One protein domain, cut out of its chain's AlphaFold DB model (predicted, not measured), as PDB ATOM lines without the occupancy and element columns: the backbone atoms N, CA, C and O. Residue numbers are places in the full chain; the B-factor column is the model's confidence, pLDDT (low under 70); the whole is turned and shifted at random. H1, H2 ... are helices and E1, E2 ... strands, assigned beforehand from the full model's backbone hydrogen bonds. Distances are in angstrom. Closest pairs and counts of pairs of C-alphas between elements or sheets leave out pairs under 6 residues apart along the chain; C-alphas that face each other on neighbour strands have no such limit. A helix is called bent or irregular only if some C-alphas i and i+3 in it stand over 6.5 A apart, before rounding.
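AT A GLANCE: This is residues 2 to 113 of the 123 residues of the protein "uncharacterized protein LOC105221901" of Bactrocera dorsalis (UniProt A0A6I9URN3). Picture a single twisted sheet of six strands, E1 to E6, zigzagging side by side in one layer, with one long helix, H1, reaching away from its E1 end as an arm. Residues 2 to 32 of H1 stick out free of the body, and the helix meets the sheet only with its last turns. The printed part has 112 residues; H1 comes first, then E1 to E6, which stand in that same order across the sheet, all antiparallel, and the class is mixed, helices and strands. The whole is extended, with a radius of gyration of the C-alphas of 23.2 A, and flat, spanning 72 by 49 by 22 A.

IN THESE COORDINATES: Start in the sheet at C-alpha 37, (-49.994, -4.215, 28.200), where E1 begins; it covers residues 37 to 42. E2 follows as residues 45 to 51 and E3 as residues 57 to 65, 25.7 A from first to last C-alpha. E4, residues 73 to 84, is the longest strand at 35.6 A. E5 holds residues 89 to 98 over 29.4 A, and E6 runs from residue 101 to 109 over 26.4 A, ending at C-alpha 109, (-27.496, 2.615, 20.721). Now go back to C-alpha 2 at (-65.233, -38.972, 63.424): from there H1 runs through residues 2 to 36 for 51.3 A. It has a kink of 27 degrees near residue 28 and is irregular, but only just: C-alphas 27 and 30 are 6.6 A apart.

HOW THE PARTS SIT: The six strands form a meander, each strand the antiparallel neighbour of the one before, and each successive pair is a hairpin. Look at inner strands E3 and E4, at 173 degrees: N 61 and O 77 are 2.8 A apart, within hydrogen-bond range. Between E2 and E3, at 176 degrees, N 48 and O 60 are 2.8 A apart; between edge strand E1 and E2, at 167 degrees, N 40 and O 47 are 2.8 A apart. On the other side of E4, N 80 and O 93 of E5 are 2.8 A apart, and edge strand E6 pairs with E5 at 163 degrees through N 105 and O 94, 2.7 A. E1 and E6 are apart. H1 only grazes the sheet, with its residues 30 to 36; its closest C-alphas to E2 are those of Phe 36 and Glu 51, 5.3 A. In H1, 25 of 31 O i to N i+4 pairs are within hydrogen-bond range.

THE WHOLE: The two C-alphas farthest apart are those of Val 2 and Leu 113, 75.3 A. Without residues 2 to 32, the body spans 49 by 32 by 11 A. The printed part has no cut and no long link; E3 to E4 is short, and the others are tight. The mean pLDDT of the printed part is 87.4, with values under 70 at residues 2 to 4 and 15 to 22.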
ATOM      1  N   VAL A   2     -66.142 -40.145  63.462       59.81
ATOM      2  CA  VAL A   2     -65.233 -38.972  63.424       59.81
ATOM      3  C   VAL A   2     -64.492 -38.839  62.082       59.81
ATOM      4  O   VAL A   2     -64.388 -37.740  61.552       59.81
ATOM      5  N   SER A   3     -64.074 -39.960  61.481       67.62
ATOM      6  CA  SER A   3     -63.348 -39.994  60.195       67.62
ATOM      7  C   SER A   3     -64.135 -39.364  59.031       67.62
ATOM      8  O   SER A   3     -63.629 -38.464  58.370       67.62
ATOM      9  N   ALA A   4     -65.407 -39.734  58.836       68.81
ATOM     10  CA  ALA A   4     -66.221 -39.195  57.740       68.81
ATOM     11  C   ALA A   4     -66.452 -37.675  57.844       68.81
ATOM     12  O   ALA A   4     -66.434 -36.980  56.832       68.81
ATOM     13  N   LYS A   5     -66.613 -37.142  59.065       72.62
ATOM     14  CA  LYS A   5     -66.738 -35.694  59.301       72.62
ATOM     15  C   LYS A   5     -65.423 -34.961  59.026       72.62
ATOM     16  O   LYS A   5     -65.448 -33.882  58.447       72.62
ATOM     17  N   LEU A   6     -64.288 -35.561  59.392       74.75
ATOM     18  CA  LEU A   6     -62.961 -34.996  59.149       74.75
ATOM     19  C   LEU A   6     -62.642 -34.919  57.647       74.75
ATOM     20  O   LEU A   6     -62.171 -33.887  57.178       74.75
ATOM     21  N   PHE A   7     -62.976 -35.966  56.884       76.88
ATOM     22  CA  PHE A   7     -62.848 -35.960  55.424       76.88
ATOM     23  C   PHE A   7     -63.730 -34.895  54.764       76.88
ATOM     24  O   PHE A   7     -63.276 -34.206  53.854       76.88
ATOM     25  N   PHE A   8     -64.963 -34.712  55.243       79.19
ATOM     26  CA  PHE A   8     -65.869 -33.690  54.712       79.19
ATOM     27  C   PHE A   8     -65.359 -32.266  54.968       79.19
ATOM     28  O   PHE A   8     -65.387 -31.428  54.071       79.19
ATOM     29  N   VAL A   9     -64.845 -31.996  56.171       82.44
ATOM     30  CA  VAL A   9     -64.263 -30.689  56.516       82.44
ATOM     31  C   VAL A   9     -62.990 -30.430  55.714       82.44
ATOM     32  O   VAL A   9     -62.823 -29.331  55.191       82.44
ATOM     33  N   ALA A  10     -62.126 -31.434  55.549       81.25
ATOM     34  CA  ALA A  10     -60.932 -31.311  54.717       81.25
ATOM     35  C   ALA A  10     -61.287 -31.027  53.247       81.25
ATOM     36  O   ALA A  10     -60.670 -30.164  52.631       81.25
ATOM     37  N   ALA A  11     -62.316 -31.684  52.702       80.38
ATOM     38  CA  ALA A  11     -62.778 -31.441  51.338       80.38
ATOM     39  C   ALA A  11     -63.307 -30.009  51.146       80.38
ATOM     40  O   ALA A  11     -62.933 -29.354  50.177       80.38
ATOM     41  N   ILE A  12     -64.112 -29.496  52.085       80.75
ATOM     42  CA  ILE A  12     -64.617 -28.110  52.053       80.75
ATOM     43  C   ILE A  12     -63.469 -27.101  52.191       80.75
ATOM     44  O   ILE A  12     -63.439 -26.088  51.494       80.75
ATOM     45  N   LEU A  13     -62.495 -27.377  53.061       76.50
ATOM     46  CA  LEU A  13     -61.338 -26.505  53.237       76.50
ATOM     47  C   LEU A  13     -60.516 -26.430  51.940       76.50
ATOM     48  O   LEU A  13     -60.196 -25.337  51.480       76.50
ATOM     49  N   VAL A  14     -60.244 -27.573  51.304       76.06
ATOM     50  CA  VAL A  14     -59.492 -27.646  50.041       76.06
ATOM     51  C   VAL A  14     -60.225 -26.929  48.904       76.06
ATOM     52  O   VAL A  14     -59.598 -26.168  48.172       76.06
ATOM     53  N   THR A  15     -61.546 -27.092  48.769       67.88
ATOM     54  CA  THR A  15     -62.311 -26.371  47.736       67.88
ATOM     55  C   THR A  15     -62.379 -24.868  48.005       67.88
ATOM     56  O   THR A  15     -62.290 -24.077  47.064       67.88
ATOM     57  N   SER A  16     -62.455 -24.446  49.270       66.81
ATOM     58  CA  SER A  16     -62.421 -23.022  49.635       66.81
ATOM     59  C   SER A  16     -61.055 -22.368  49.368       66.81
ATOM     60  O   SER A  16     -60.991 -21.253  48.859       66.81
ATOM     61  N   LEU A  17     -59.952 -23.087  49.607       63.03
ATOM     62  CA  LEU A  17     -58.593 -22.636  49.289       63.03
ATOM     63  C   LEU A  17     -58.357 -22.528  47.774       63.03
ATOM     64  O   LEU A  17     -57.737 -21.573  47.315       63.03
ATOM     65  N   LEU A  18     -58.871 -23.477  46.983       61.09
ATOM     66  CA  LEU A  18     -58.749 -23.440  45.521       61.09
ATOM     67  C   LEU A  18     -59.565 -22.295  44.896       61.09
ATOM     68  O   LEU A  18     -59.093 -21.649  43.966       61.09
ATOM     69  N   THR A  19     -60.759 -22.011  45.423       61.59
ATOM     70  CA  THR A  19     -61.630 -20.929  44.925       61.59
ATOM     71  C   THR A  19     -61.156 -19.533  45.340       61.59
ATOM     72  O   THR A  19     -61.284 -18.598  44.553       61.59
ATOM     73  N   ALA A  20     -60.533 -19.383  46.515       62.12
ATOM     74  CA  ALA A  20     -59.951 -18.111  46.956       62.12
ATOM     75  C   ALA A  20     -58.820 -17.613  46.033       62.12
ATOM     76  O   ALA A  20     -58.691 -16.411  45.799       62.12
ATOM     77  N   ASN A  21     -58.029 -18.530  45.468       62.22
ATOM     78  CA  ASN A  21     -56.928 -18.178  44.570       62.22
ATOM     79  C   ASN A  21     -57.406 -17.686  43.192       62.22
ATOM     80  O   ASN A  21     -56.731 -16.857  42.583       62.22
ATOM     81  N   ALA A  22     -58.567 -18.147  42.714       67.31
ATOM     82  CA  ALA A  22     -59.133 -17.687  41.443       67.31
ATOM     83  C   ALA A  22     -59.570 -16.212  41.519       67.31
ATOM     84  O   ALA A  22     -59.217 -15.418  40.653       67.31
ATOM     85  N   GLY A  23     -60.231 -15.816  42.614       76.38
ATOM     86  CA  GLY A  23     -60.704 -14.439  42.790       76.38
ATOM     87  C   GLY A  23     -59.585 -13.397  42.907       76.38
ATOM     88  O   GLY A  23     -59.742 -12.271  42.441       76.38
ATOM     89  N   LEU A  24     -58.434 -13.757  43.492       81.00
ATOM     90  CA  LEU A  24     -57.273 -12.861  43.539       81.00
ATOM     91  C   LEU A  24     -56.694 -12.622  42.138       81.00
ATOM     92  O   LEU A  24     -56.353 -11.487  41.804       81.00
ATOM     93  N   LEU A  25     -56.589 -13.673  41.322       81.00
ATOM     94  CA  LEU A  25     -56.070 -13.553  39.964       81.00
ATOM     95  C   LEU A  25     -57.004 -12.706  39.092       81.00
ATOM     96  O   LEU A  25     -56.519 -11.804  38.416       81.00
ATOM     97  N   ASP A  26     -58.318 -12.918  39.183       84.25
ATOM     98  CA  ASP A  26     -59.322 -12.124  38.459       84.25
ATOM     99  C   ASP A  26     -59.289 -10.634  38.840       84.25
ATOM    100  O   ASP A  26     -59.576  -9.771  38.012       84.25
ATOM    101  N   TYR A  27     -58.906 -10.312  40.079       83.75
ATOM    102  CA  TYR A  27     -58.754  -8.933  40.544       83.75
ATOM    103  C   TYR A  27     -57.438  -8.288  40.082       83.75
ATOM    104  O   TYR A  27     -57.415  -7.132  39.658       83.75
ATOM    105  N   VAL A  28     -56.326  -9.021  40.164       85.62
ATOM    106  CA  VAL A  28     -54.984  -8.481  39.891       85.62
ATOM    107  C   VAL A  28     -54.663  -8.468  38.393       85.62
ATOM    108  O   VAL A  28     -54.011  -7.542  37.909       85.62
ATOM    109  N   TYR A  29     -55.129  -9.465  37.639       85.19
ATOM    110  CA  TYR A  29     -54.804  -9.628  36.223       85.19
ATOM    111  C   TYR A  29     -55.213  -8.423  35.358       85.19
ATOM    112  O   TYR A  29     -54.350  -7.919  34.635       85.19
ATOM    113  N   PRO A  30     -56.445  -7.877  35.445       86.19
ATOM    114  CA  PRO A  30     -56.828  -6.705  34.658       86.19
ATOM    115  C   PRO A  30     -55.980  -5.470  34.976       86.19
ATOM    116  O   PRO A  30     -55.672  -4.688  34.077       86.19
ATOM    117  N   ALA A  31     -55.574  -5.302  36.238       85.31
ATOM    118  CA  ALA A  31     -54.732  -4.191  36.667       85.31
ATOM    119  C   ALA A  31     -53.314  -4.294  36.083       85.31
ATOM    120  O   ALA A  31     -52.820  -3.320  35.521       85.31
ATOM    121  N   ILE A  32     -52.687  -5.476  36.150       84.44
ATOM    122  CA  ILE A  32     -51.369  -5.725  35.539       84.44
ATOM    123  C   ILE A  32     -51.449  -5.566  34.020       84.44
ATOM    124  O   ILE A  32     -50.593  -4.912  33.425       84.44
ATOM    125  N   MET A  33     -52.495  -6.123  33.402       85.69
ATOM    126  CA  MET A  33     -52.701  -6.004  31.965       85.69
ATOM    127  C   MET A  33     -52.828  -4.547  31.547       85.69
ATOM    128  O   MET A  33     -52.099  -4.128  30.668       85.69
ATOM    129  N   THR A  34     -53.650  -3.744  32.218       82.75
ATOM    130  CA  THR A  34     -53.815  -2.320  31.873       82.75
ATOM    131  C   THR A  34     -52.548  -1.494  32.133       82.75
ATOM    132  O   THR A  34     -52.320  -0.496  31.454       82.75
ATOM    133  N   ALA A  35     -51.727  -1.884  33.113       82.81
ATOM    134  CA  ALA A  35     -50.520  -1.150  33.481       82.81
ATOM    135  C   ALA A  35     -49.357  -1.363  32.501       82.81
ATOM    136  O   ALA A  35     -48.638  -0.412  32.204       82.81
ATOM    137  N   PHE A  36     -49.168  -2.591  32.014       87.00
ATOM    138  CA  PHE A  36     -47.988  -2.951  31.219       87.00
ATOM    139  C   PHE A  36     -48.308  -3.369  29.791       87.00
ATOM    140  O   PHE A  36     -47.406  -3.378  28.960       87.00
ATOM    141  N   TYR A  37     -49.565  -3.697  29.490       89.56
ATOM    142  CA  TYR A  37     -49.994  -4.215  28.200       89.56
ATOM    143  C   TYR A  37     -51.116  -3.357  27.606       89.56
ATOM    144  O   TYR A  37     -51.995  -2.825  28.278       89.56
ATOM    145  N   SER A  38     -51.120  -3.234  26.290       90.06
ATOM    146  CA  SER A  38     -52.208  -2.620  25.544       90.06
ATOM    147  C   SER A  38     -52.447  -3.460  24.308       90.06
ATOM    148  O   SER A  38     -51.596  -3.533  23.426       90.06
ATOM    149  N   GLN A  39     -53.594  -4.130  24.265       89.12
ATOM    150  CA  GLN A  39     -54.019  -4.918  23.120       89.12
ATOM    151  C   GLN A  39     -55.332  -4.350  22.600       89.12
ATOM    152  O   GLN A  39     -56.357  -4.393  23.277       89.12
ATOM    153  N   VAL A  40     -55.284  -3.804  21.390       91.12
ATOM    154  CA  VAL A  40     -56.426  -3.178  20.731       91.12
ATOM    155  C   VAL A  40     -56.729  -3.968  19.462       91.12
ATOM    156  O   VAL A  40     -55.911  -3.950  18.538       91.12
ATOM    157  N   PRO A  41     -57.870  -4.674  19.389       91.56
ATOM    158  CA  PRO A  41     -58.310  -5.257  18.132       91.56
ATOM    159  C   PRO A  41     -58.645  -4.135  17.142       91.56
ATOM    160  O   PRO A  41     -59.233  -3.114  17.508       91.56
ATOM    161  N   THR A  42     -58.264  -4.315  15.885       90.06
ATOM    162  CA  THR A  42     -58.671  -3.455  14.770       90.06
ATOM    163  C   THR A  42     -59.601  -4.246  13.855       90.06
ATOM    164  O   THR A  42     -59.794  -5.445  14.045       90.06
ATOM    165  N   LYS A  43     -60.217  -3.584  12.871       89.62
ATOM    166  CA  LYS A  43     -61.140  -4.259  11.948       89.62
ATOM    167  C   LYS A  43     -60.477  -5.440  11.224       89.62
ATOM    168  O   LYS A  43     -61.086  -6.491  11.109       89.62
ATOM    169  N   GLU A  44     -59.233  -5.252  10.793       91.00
ATOM    170  CA  GLU A  44     -58.483  -6.206   9.967       91.00
ATOM    171  C   GLU A  44     -57.239  -6.731  10.704       91.00
ATOM    172  O   GLU A  44     -56.240  -7.075  10.079       91.00
ATOM    173  N   GLY A  45     -57.224  -6.719  12.042       93.31
ATOM    174  CA  GLY A  45     -56.035  -7.134  12.782       93.31
ATOM    175  C   GLY A  45     -55.980  -6.688  14.237       93.31
ATOM    176  O   GLY A  45     -56.980  -6.680  14.952       93.31
ATOM    177  N   TYR A  46     -54.780  -6.347  14.705       95.25
ATOM    178  CA  TYR A  46     -54.545  -5.953  16.090       95.25
ATOM    179  C   TYR A  46     -53.355  -5.008  16.221       95.25
ATOM    180  O   TYR A  46     -52.432  -5.016  15.409       95.25
ATOM    181  N   ARG A  47     -53.352  -4.235  17.305       94.56
ATOM    182  CA  ARG A  47     -52.175  -3.535  17.813       94.56
ATOM    183  C   ARG A  47     -51.887  -4.013  19.225       94.56
ATOM    184  O   ARG A  47     -52.778  -4.019  20.070       94.56
ATOM    185  N   PHE A  48     -50.646  -4.394  19.465       94.94
ATOM    186  CA  PHE A  48     -50.133  -4.818  20.752       94.94
ATOM    187  C   PHE A  48     -48.995  -3.894  21.178       94.94
ATOM    188  O   PHE A  48     -48.130  -3.532  20.381       94.94
ATOM    189  N   LYS A  49     -48.981  -3.517  22.448       94.94
ATOM    190  CA  LYS A  49     -47.909  -2.747  23.061       94.94
ATOM    191  C   LYS A  49     -47.650  -3.279  24.463       94.94
ATOM    192  O   LYS A  49     -48.592  -3.585  25.187       94.94
ATOM    193  N   GLN A  50     -46.381  -3.358  24.832       94.12
ATOM    194  CA  GLN A  50     -45.914  -3.708  26.160       94.12
ATOM    195  C   GLN A  50     -44.801  -2.748  26.578       94.12
ATOM    196  O   GLN A  50     -43.897  -2.462  25.789       94.12
ATOM    197  N   GLU A  51     -44.850  -2.271  27.815       92.94
ATOM    198  CA  GLU A  51     -43.799  -1.449  28.416       92.94
ATOM    199  C   GLU A  51     -43.347  -2.093  29.722       92.94
ATOM    200  O   GLU A  51     -44.155  -2.305  30.620       92.94
ATOM    201  N   ASP A  52     -42.058  -2.405  29.829       89.94
ATOM    202  CA  ASP A  52     -41.485  -2.998  31.029       89.94
ATOM    203  C   ASP A  52     -40.874  -1.907  31.931       89.94
ATOM    204  O   ASP A  52     -40.301  -0.929  31.434       89.94
ATOM    205  N   PRO A  53     -40.893  -2.077  33.269       87.00
ATOM    206  CA  PRO A  53     -40.328  -1.099  34.206       87.00
ATOM    207  C   PRO A  53     -38.836  -0.792  34.005       87.00
ATOM    208  O   PRO A  53     -38.378   0.286  34.369       87.00
ATOM    209  N   ASN A  54     -38.074  -1.729  33.430       86.25
ATOM    210  CA  ASN A  54     -36.642  -1.569  33.152       86.25
ATOM    211  C   ASN A  54     -36.359  -0.738  31.881       86.25
ATOM    212  O   ASN A  54     -35.222  -0.675  31.421       86.25
ATOM    213  N   GLY A  55     -37.389  -0.149  31.266       86.44
ATOM    214  CA  GLY A  55     -37.272   0.641  30.043       86.44
ATOM    215  C   GLY A  55     -37.246  -0.181  28.754       86.44
ATOM    216  O   GLY A  55     -37.136   0.408  27.677       86.44
ATOM    217  N   SER A  56     -37.359  -1.511  28.833       92.69
ATOM    218  CA  SER A  56     -37.608  -2.361  27.666       92.69
ATOM    219  C   SER A  56     -39.058  -2.213  27.205       92.69
ATOM    220  O   SER A  56     -39.947  -1.874  27.983       92.69
ATOM    221  N   SER A  57     -39.311  -2.419  25.918       95.50
ATOM    222  CA  SER A  57     -40.663  -2.313  25.374       95.50
ATOM    223  C   SER A  57     -40.849  -3.165  24.127       95.50
ATOM    224  O   SER A  57     -39.897  -3.493  23.415       95.50
ATOM    225  N   ARG A  58     -42.103  -3.510  23.843       95.56
ATOM    226  CA  ARG A  58     -42.522  -4.166  22.607       95.56
ATOM    227  C   ARG A  58     -43.695  -3.412  22.010       95.56
ATOM    228  O   ARG A  58     -44.636  -3.070  22.712       95.56
ATOM    229  N   GLU A  59     -43.667  -3.202  20.709       96.56
ATOM    230  CA  GLU A  59     -44.821  -2.735  19.951       96.56
ATOM    231  C   GLU A  59     -44.966  -3.598  18.704       96.56
ATOM    232  O   GLU A  59     -43.980  -3.909  18.043       96.56
ATOM    233  N   GLU A  60     -46.184  -4.020  18.402       96.94
ATOM    234  CA  GLU A  60     -46.490  -4.901  17.285       96.94
ATOM    235  C   GLU A  60     -47.848  -4.538  16.691       96.94
ATOM    236  O   GLU A  60     -48.799  -4.210  17.402       96.94
ATOM    237  N   ILE A  61     -47.939  -4.597  15.372       96.62
ATOM    238  CA  ILE A  61     -49.180  -4.463  14.627       96.62
ATOM    239  C   ILE A  61     -49.277  -5.628  13.648       96.62
ATOM    240  O   ILE A  61     -48.361  -5.866  12.862       96.62
ATOM    241  N   GLY A  62     -50.379  -6.367  13.720       96.38
ATOM    242  CA  GLY A  62     -50.742  -7.377  12.733       96.38
ATOM    243  C   GLY A  62     -51.903  -6.864  11.899       96.38
ATOM    244  O   GLY A  62     -52.882  -6.379  12.466       96.38
ATOM    245  N   ILE A  63     -51.790  -6.944  10.576       95.94
ATOM    246  CA  ILE A  63     -52.799  -6.470   9.625       95.94
ATOM    247  C   ILE A  63     -53.012  -7.544   8.561       95.94
ATOM    248  O   ILE A  63     -52.048  -8.045   7.984       95.94
ATOM    249  N   ILE A  64     -54.271  -7.862   8.279       95.25
ATOM    250  CA  ILE A  64     -54.690  -8.596   7.090       95.25
ATOM    251  C   ILE A  64     -54.739  -7.588   5.939       95.25
ATOM    252  O   ILE A  64     -55.558  -6.669   5.921       95.25
ATOM    253  N   MET A  65     -53.804  -7.707   5.004       92.44
ATOM    254  CA  MET A  65     -53.788  -6.923   3.775       92.44
ATOM    255  C   MET A  65     -54.673  -7.585   2.725       92.44
ATOM    256  O   MET A  65     -54.678  -8.805   2.606       92.44
ATOM    257  N   ASN A  66     -55.373  -6.765   1.938       92.62
ATOM    258  CA  ASN A  66     -56.259  -7.189   0.848       92.62
ATOM    259  C   ASN A  66     -57.283  -8.273   1.259       92.62
ATOM    260  O   ASN A  66     -57.349  -9.317   0.599       92.62
ATOM    261  N   PRO A  67     -58.070  -8.041   2.329       92.50
ATOM    262  CA  PRO A  67     -59.071  -9.008   2.767       92.50
ATOM    263  C   PRO A  67     -60.053  -9.323   1.632       92.50
ATOM    264  O   PRO A  67     -60.368  -8.448   0.820       92.50
ATOM    265  N   ASP A  68     -60.520 -10.570   1.577       93.44
ATOM    266  CA  ASP A  68     -61.477 -11.069   0.576       93.44
ATOM    267  C   ASP A  68     -60.944 -11.088  -0.875       93.44
ATOM    268  O   ASP A  68     -61.716 -11.158  -1.839       93.44
ATOM    269  N   THR A  69     -59.620 -11.046  -1.061       95.50
ATOM    270  CA  THR A  69     -58.975 -11.140  -2.381       95.50
ATOM    271  C   THR A  69     -58.029 -12.346  -2.474       95.50
ATOM    272  O   THR A  69     -57.574 -12.852  -1.450       95.50
ATOM    273  N   PRO A  70     -57.666 -12.815  -3.686       93.62
ATOM    274  CA  PRO A  70     -56.635 -13.847  -3.849       93.62
ATOM    275  C   PRO A  70     -55.247 -13.441  -3.326       93.62
ATOM    276  O   PRO A  70     -54.409 -14.310  -3.103       93.62
ATOM    277  N   ASP A  71     -55.015 -12.139  -3.145       93.75
ATOM    278  CA  ASP A  71     -53.770 -11.556  -2.645       93.75
ATOM    279  C   ASP A  71     -53.842 -11.237  -1.137       93.75
ATOM    280  O   ASP A  71     -53.096 -10.380  -0.648       93.75
ATOM    281  N   GLU A  72     -54.767 -11.880  -0.411       94.31
ATOM    282  CA  GLU A  72     -54.901 -11.746   1.040       94.31
ATOM    283  C   GLU A  72     -53.630 -12.222   1.754       94.31
ATOM    284  O   GLU A  72     -53.105 -13.311   1.500       94.31
ATOM    285  N   GLU A  73     -53.119 -11.394   2.663       94.81
ATOM    286  CA  GLU A  73     -51.848 -11.650   3.332       94.81
ATOM    287  C   GLU A  73     -51.839 -11.102   4.759       94.81
ATOM    288  O   GLU A  73     -52.172  -9.943   4.994       94.81
ATOM    289  N   LEU A  74     -51.390 -11.909   5.722       94.50
ATOM    290  CA  LEU A  74     -51.111 -11.432   7.074       94.50
ATOM    291  C   LEU A  74     -49.712 -10.813   7.124       94.50
ATOM    292  O   LEU A  74     -48.714 -11.511   6.943       94.50
ATOM    293  N   VAL A  75     -49.648  -9.525   7.449       96.25
ATOM    294  CA  VAL A  75     -48.393  -8.812   7.686       96.25
ATOM    295  C   VAL A  75     -48.304  -8.408   9.144       96.25
ATOM    296  O   VAL A  75     -49.187  -7.739   9.680       96.25
ATOM    297  N   ILE A  76     -47.208  -8.797   9.787       96.81
ATOM    298  CA  ILE A  76     -46.896  -8.420  11.163       96.81
ATOM    299  C   ILE A  76     -45.658  -7.539  11.143       96.81
ATOM    300  O   ILE A  76     -44.600  -7.938  10.660       96.81
ATOM    301  N   MET A  77     -45.777  -6.343  11.699       96.88
ATOM    302  CA  MET A  77     -44.663  -5.427  11.885       96.88
ATOM    303  C   MET A  77     -44.498  -5.153  13.366       96.88
ATOM    304  O   MET A  77     -45.469  -4.859  14.058       96.88
ATOM    305  N   GLY A  78     -43.270  -5.206  13.861       96.69
ATOM    306  CA  GLY A  78     -43.027  -4.940  15.266       96.69
ATOM    307  C   GLY A  78     -41.651  -4.391  15.561       96.69
ATOM    308  O   GLY A  78     -40.746  -4.367  14.724       96.69
ATOM    309  N   MET A  79     -41.517  -3.920  16.791       96.50
ATOM    310  CA  MET A  79     -40.291  -3.432  17.377       96.50
ATOM    311  C   MET A  79     -40.166  -3.977  18.797       96.50
ATOM    312  O   MET A  79     -41.088  -3.868  19.600       96.50
ATOM    313  N   TYR A  80     -38.998  -4.521  19.112       95.38
ATOM    314  CA  TYR A  80     -38.593  -4.881  20.459       95.38
ATOM    315  C   TYR A  80     -37.391  -4.035  20.867       95.38
ATOM    316  O   TYR A  80     -36.384  -3.996  20.157       95.38
ATOM    317  N   LYS A  81     -37.492  -3.347  21.998       95.31
ATOM    318  CA  LYS A  81     -36.423  -2.560  22.598       95.31
ATOM    319  C   LYS A  81     -36.001  -3.231  23.898       95.31
ATOM    320  O   LYS A  81     -36.819  -3.404  24.791       95.31
ATOM    321  N   VAL A  82     -34.717  -3.544  24.011       94.38
ATOM    322  CA  VAL A  82     -34.088  -4.051  25.235       94.38
ATOM    323  C   VAL A  82     -33.123  -3.011  25.752       94.38
ATOM    324  O   VAL A  82     -32.254  -2.559  25.002       94.38
ATOM    325  N   TYR A  83     -33.252  -2.667  27.027       92.62
ATOM    326  CA  TYR A  83     -32.266  -1.860  27.732       92.62
ATOM    327  C   TYR A  83     -31.431  -2.738  28.668       92.62
ATOM    328  O   TYR A  83     -31.977  -3.509  29.456       92.62
ATOM    329  N   ASP A  84     -30.106  -2.638  28.563       90.38
ATOM    330  CA  ASP A  84     -29.161  -3.280  29.474       90.38
ATOM    331  C   ASP A  84     -28.496  -2.229  30.369       90.38
ATOM    332  O   ASP A  84     -27.604  -1.498  29.933       90.38
ATOM    333  N   GLU A  85     -28.905  -2.193  31.637       87.50
ATOM    334  CA  GLU A  85     -28.381  -1.283  32.664       87.50
ATOM    335  C   GLU A  85     -26.874  -1.458  32.915       87.50
ATOM    336  O   GLU A  85     -26.186  -0.499  33.261       87.50
ATOM    337  N   LYS A  86     -26.319  -2.669  32.737       88.00
ATOM    338  CA  LYS A  86     -24.902  -2.943  33.044       88.00
ATOM    339  C   LYS A  86     -23.967  -2.310  32.027       88.00
ATOM    340  O   LYS A  86     -22.879  -1.850  32.372       88.00
ATOM    341  N   THR A  87     -24.365  -2.356  30.761       87.00
ATOM    342  CA  THR A  87     -23.570  -1.850  29.639       87.00
ATOM    343  C   THR A  87     -24.066  -0.502  29.131       87.00
ATOM    344  O   THR A  87     -23.456   0.050  28.214       87.00
ATOM    345  N   ASP A  88     -25.147   0.019  29.723       87.50
ATOM    346  CA  ASP A  88     -25.894   1.194  29.270       87.50
ATOM    347  C   ASP A  88     -26.193   1.132  27.762       87.50
ATOM    348  O   ASP A  88     -26.046   2.106  27.030       87.50
ATOM    349  N   THR A  89     -26.533  -0.059  27.262       90.38
ATOM    350  CA  THR A  89     -26.741  -0.311  25.831       90.38
ATOM    351  C   THR A  89     -28.216  -0.553  25.551       90.38
ATOM    352  O   THR A  89     -28.875  -1.348  26.217       90.38
ATOM    353  N   GLU A  90     -28.733   0.107  24.518       92.56
ATOM    354  CA  GLU A  90     -30.097  -0.098  24.032       92.56
ATOM    355  C   GLU A  90     -30.041  -0.886  22.717       92.56
ATOM    356  O   GLU A  90     -29.395  -0.469  21.752       92.56
ATOM    357  N   THR A  91     -30.724  -2.028  22.671       94.19
ATOM    358  CA  THR A  91     -30.860  -2.854  21.468       94.19
ATOM    359  C   THR A  91     -32.285  -2.759  20.955       94.19
ATOM    360  O   THR A  91     -33.221  -3.164  21.635       94.19
ATOM    361  N   ILE A  92     -32.452  -2.243  19.742       95.69
ATOM    362  CA  ILE A  92     -33.741  -2.140  19.061       95.69
ATOM    363  C   ILE A  92     -33.757  -3.154  17.923       95.69
ATOM    364  O   ILE A  92     -32.919  -3.095  17.024       95.69
ATOM    365  N   THR A  93     -34.727  -4.055  17.940       96.25
ATOM    366  CA  THR A  93     -35.003  -5.018  16.875       96.25
ATOM    367  C   THR A  93     -36.323  -4.648  16.230       96.25
ATOM    368  O   THR A  93     -37.349  -4.700  16.889       96.25
ATOM    369  N   MET A  94     -36.311  -4.276  14.959       96.62
ATOM    370  CA  MET A  94     -37.516  -4.115  14.147       96.62
ATOM    371  C   MET A  94     -37.684  -5.357  13.286       96.62
ATOM    372  O   MET A  94     -36.689  -5.903  12.816       96.62
ATOM    373  N   TYR A  95     -38.908  -5.792  13.045       96.31
ATOM    374  CA  TYR A  95     -39.167  -6.924  12.170       96.31
ATOM    375  C   TYR A  95     -40.424  -6.719  11.345       96.31
ATOM    376  O   TYR A  95     -41.376  -6.078  11.786       96.31
ATOM    377  N   THR A  96     -40.400  -7.322  10.164       96.94
ATOM    378  CA  THR A  96     -41.569  -7.540   9.322       96.94
ATOM    379  C   THR A  96     -41.667  -9.035   9.063       96.94
ATOM    380  O   THR A  96     -40.679  -9.652   8.664       96.94
ATOM    381  N   ALA A  97     -42.827  -9.622   9.326       96.31
ATOM    382  CA  ALA A  97     -43.174 -10.974   8.925       96.31
ATOM    383  C   ALA A  97     -44.311 -10.879   7.908       96.31
ATOM    384  O   ALA A  97     -45.387 -10.376   8.228       96.31
ATOM    385  N   ASP A  98     -44.030 -11.318   6.690       95.12
ATOM    386  CA  ASP A  98     -44.937 -11.304   5.546       95.12
ATOM    387  C   ASP A  98     -44.749 -12.614   4.744       95.12
ATOM    388  O   ASP A  98     -44.063 -13.538   5.201       95.12
ATOM    389  N   LYS A  99     -45.325 -12.733   3.545       93.19
ATOM    390  CA  LYS A  99     -45.193 -13.913   2.669       93.19
ATOM    391  C   LYS A  99     -43.756 -14.223   2.254       93.19
ATOM    392  O   LYS A  99     -43.461 -15.352   1.869       93.19
ATOM    393  N   ASN A 100     -42.864 -13.237   2.314       93.44
ATOM    394  CA  ASN A 100     -41.443 -13.394   2.015       93.44
ATOM    395  C   ASN A 100     -40.649 -13.855   3.250       93.44
ATOM    396  O   ASN A 100     -39.432 -14.033   3.176       93.44
ATOM    397  N   GLY A 101     -41.328 -14.069   4.380       93.56
ATOM    398  CA  GLY A 101     -40.764 -14.568   5.621       93.56
ATOM    399  C   GLY A 101     -40.424 -13.466   6.623       93.56
ATOM    400  O   GLY A 101     -40.886 -12.330   6.547       93.56
ATOM    401  N   TYR A 102     -39.618 -13.839   7.616       95.38
ATOM    402  CA  TYR A 102     -39.240 -12.969   8.725       95.38
ATOM    403  C   TYR A 102     -37.987 -12.149   8.395       95.38
ATOM    404  O   TYR A 102     -36.912 -12.702   8.158       95.38
ATOM    405  N   GLN A 103     -38.115 -10.824   8.425       95.81
ATOM    406  CA  GLN A 103     -37.075  -9.872   8.038       95.81
ATOM    407  C   GLN A 103     -36.699  -8.963   9.224       95.81
ATOM    408  O   GLN A 103     -37.293  -7.893   9.398       95.81
ATOM    409  N   PRO A 104     -35.721  -9.357  10.063       95.81
ATOM    410  CA  PRO A 104     -35.302  -8.560  11.207       95.81
ATOM    411  C   PRO A 104     -34.261  -7.496  10.833       95.81
ATOM    412  O   PRO A 104     -33.378  -7.705  10.001       95.81
ATOM    413  N   ARG A 105     -34.318  -6.354  11.515       94.38
ATOM    414  CA  ARG A 105     -33.348  -5.257  11.446       94.38
ATOM    415  C   ARG A 105     -32.972  -4.838  12.857       94.38
ATOM    416  O   ARG A 105     -33.843  -4.570  13.677       94.38
ATOM    417  N   PHE A 106     -31.678  -4.719  13.123       93.75
ATOM    418  CA  PHE A 106     -31.172  -4.402  14.456       93.75
ATOM    419  C   PHE A 106     -30.500  -3.033  14.475       93.75
ATOM    420  O   PHE A 106     -29.785  -2.660  13.545       93.75
ATOM    421  N   LYS A 107     -30.696  -2.295  15.565       92.38
ATOM    422  CA  LYS A 107     -30.017  -1.036  15.856       92.38
ATOM    423  C   LYS A 107     -29.535  -1.057  17.298       92.38
ATOM    424  O   LYS A 107     -30.326  -1.213  18.219       92.38
ATOM    425  N   LEU A 108     -28.237  -0.861  17.476       90.88
ATOM    426  CA  LEU A 108     -27.611  -0.703  18.785       90.88
ATOM    427  C   LEU A 108     -27.422   0.793  19.049       90.88
ATOM    428  O   LEU A 108     -26.914   1.507  18.183       90.88
ATOM    429  N   LYS A 109     -27.811   1.269  20.230       87.94
ATOM    430  CA  LYS A 109     -27.496   2.615  20.721       87.94
ATOM    431  C   LYS A 109     -26.691   2.531  22.009       87.94
ATOM    432  O   LYS A 109     -26.758   1.536  22.723       87.94
ATOM    433  N   ASN A 110     -25.910   3.577  22.272       84.06
ATOM    434  CA  ASN A 110     -25.072   3.741  23.467       84.06
ATOM    435  C   ASN A 110     -24.008   2.649  23.690       84.06
ATOM    436  O   ASN A 110     -23.276   2.679  24.678       84.06
ATOM    437  N   ARG A 111     -23.828   1.729  22.732       81.56
ATOM    438  CA  ARG A 111     -22.787   0.707  22.809       81.56
ATOM    439  C   ARG A 111     -21.407   1.357  22.783       81.56
ATOM    440  O   ARG A 111     -20.977   1.879  21.753       81.56
ATOM    441  N   LYS A 112     -20.674   1.241  23.889       80.00
ATOM    442  CA  LYS A 112     -19.260   1.622  23.956       80.00
ATOM    443  C   LYS A 112     -18.443   0.661  23.090       80.00
ATOM    444  O   LYS A 112     -18.350  -0.531  23.379       80.00
ATOM    445  N   LEU A 113     -17.884   1.165  21.992       77.12
ATOM    446  CA  LEU A 113     -16.949   0.404  21.166       77.12
ATOM    447  C   LEU A 113     -15.589   0.340  21.866       77.12
ATOM    448  O   LEU A 113     -15.151   1.314  22.478       77.12
TER     449      LEU A 113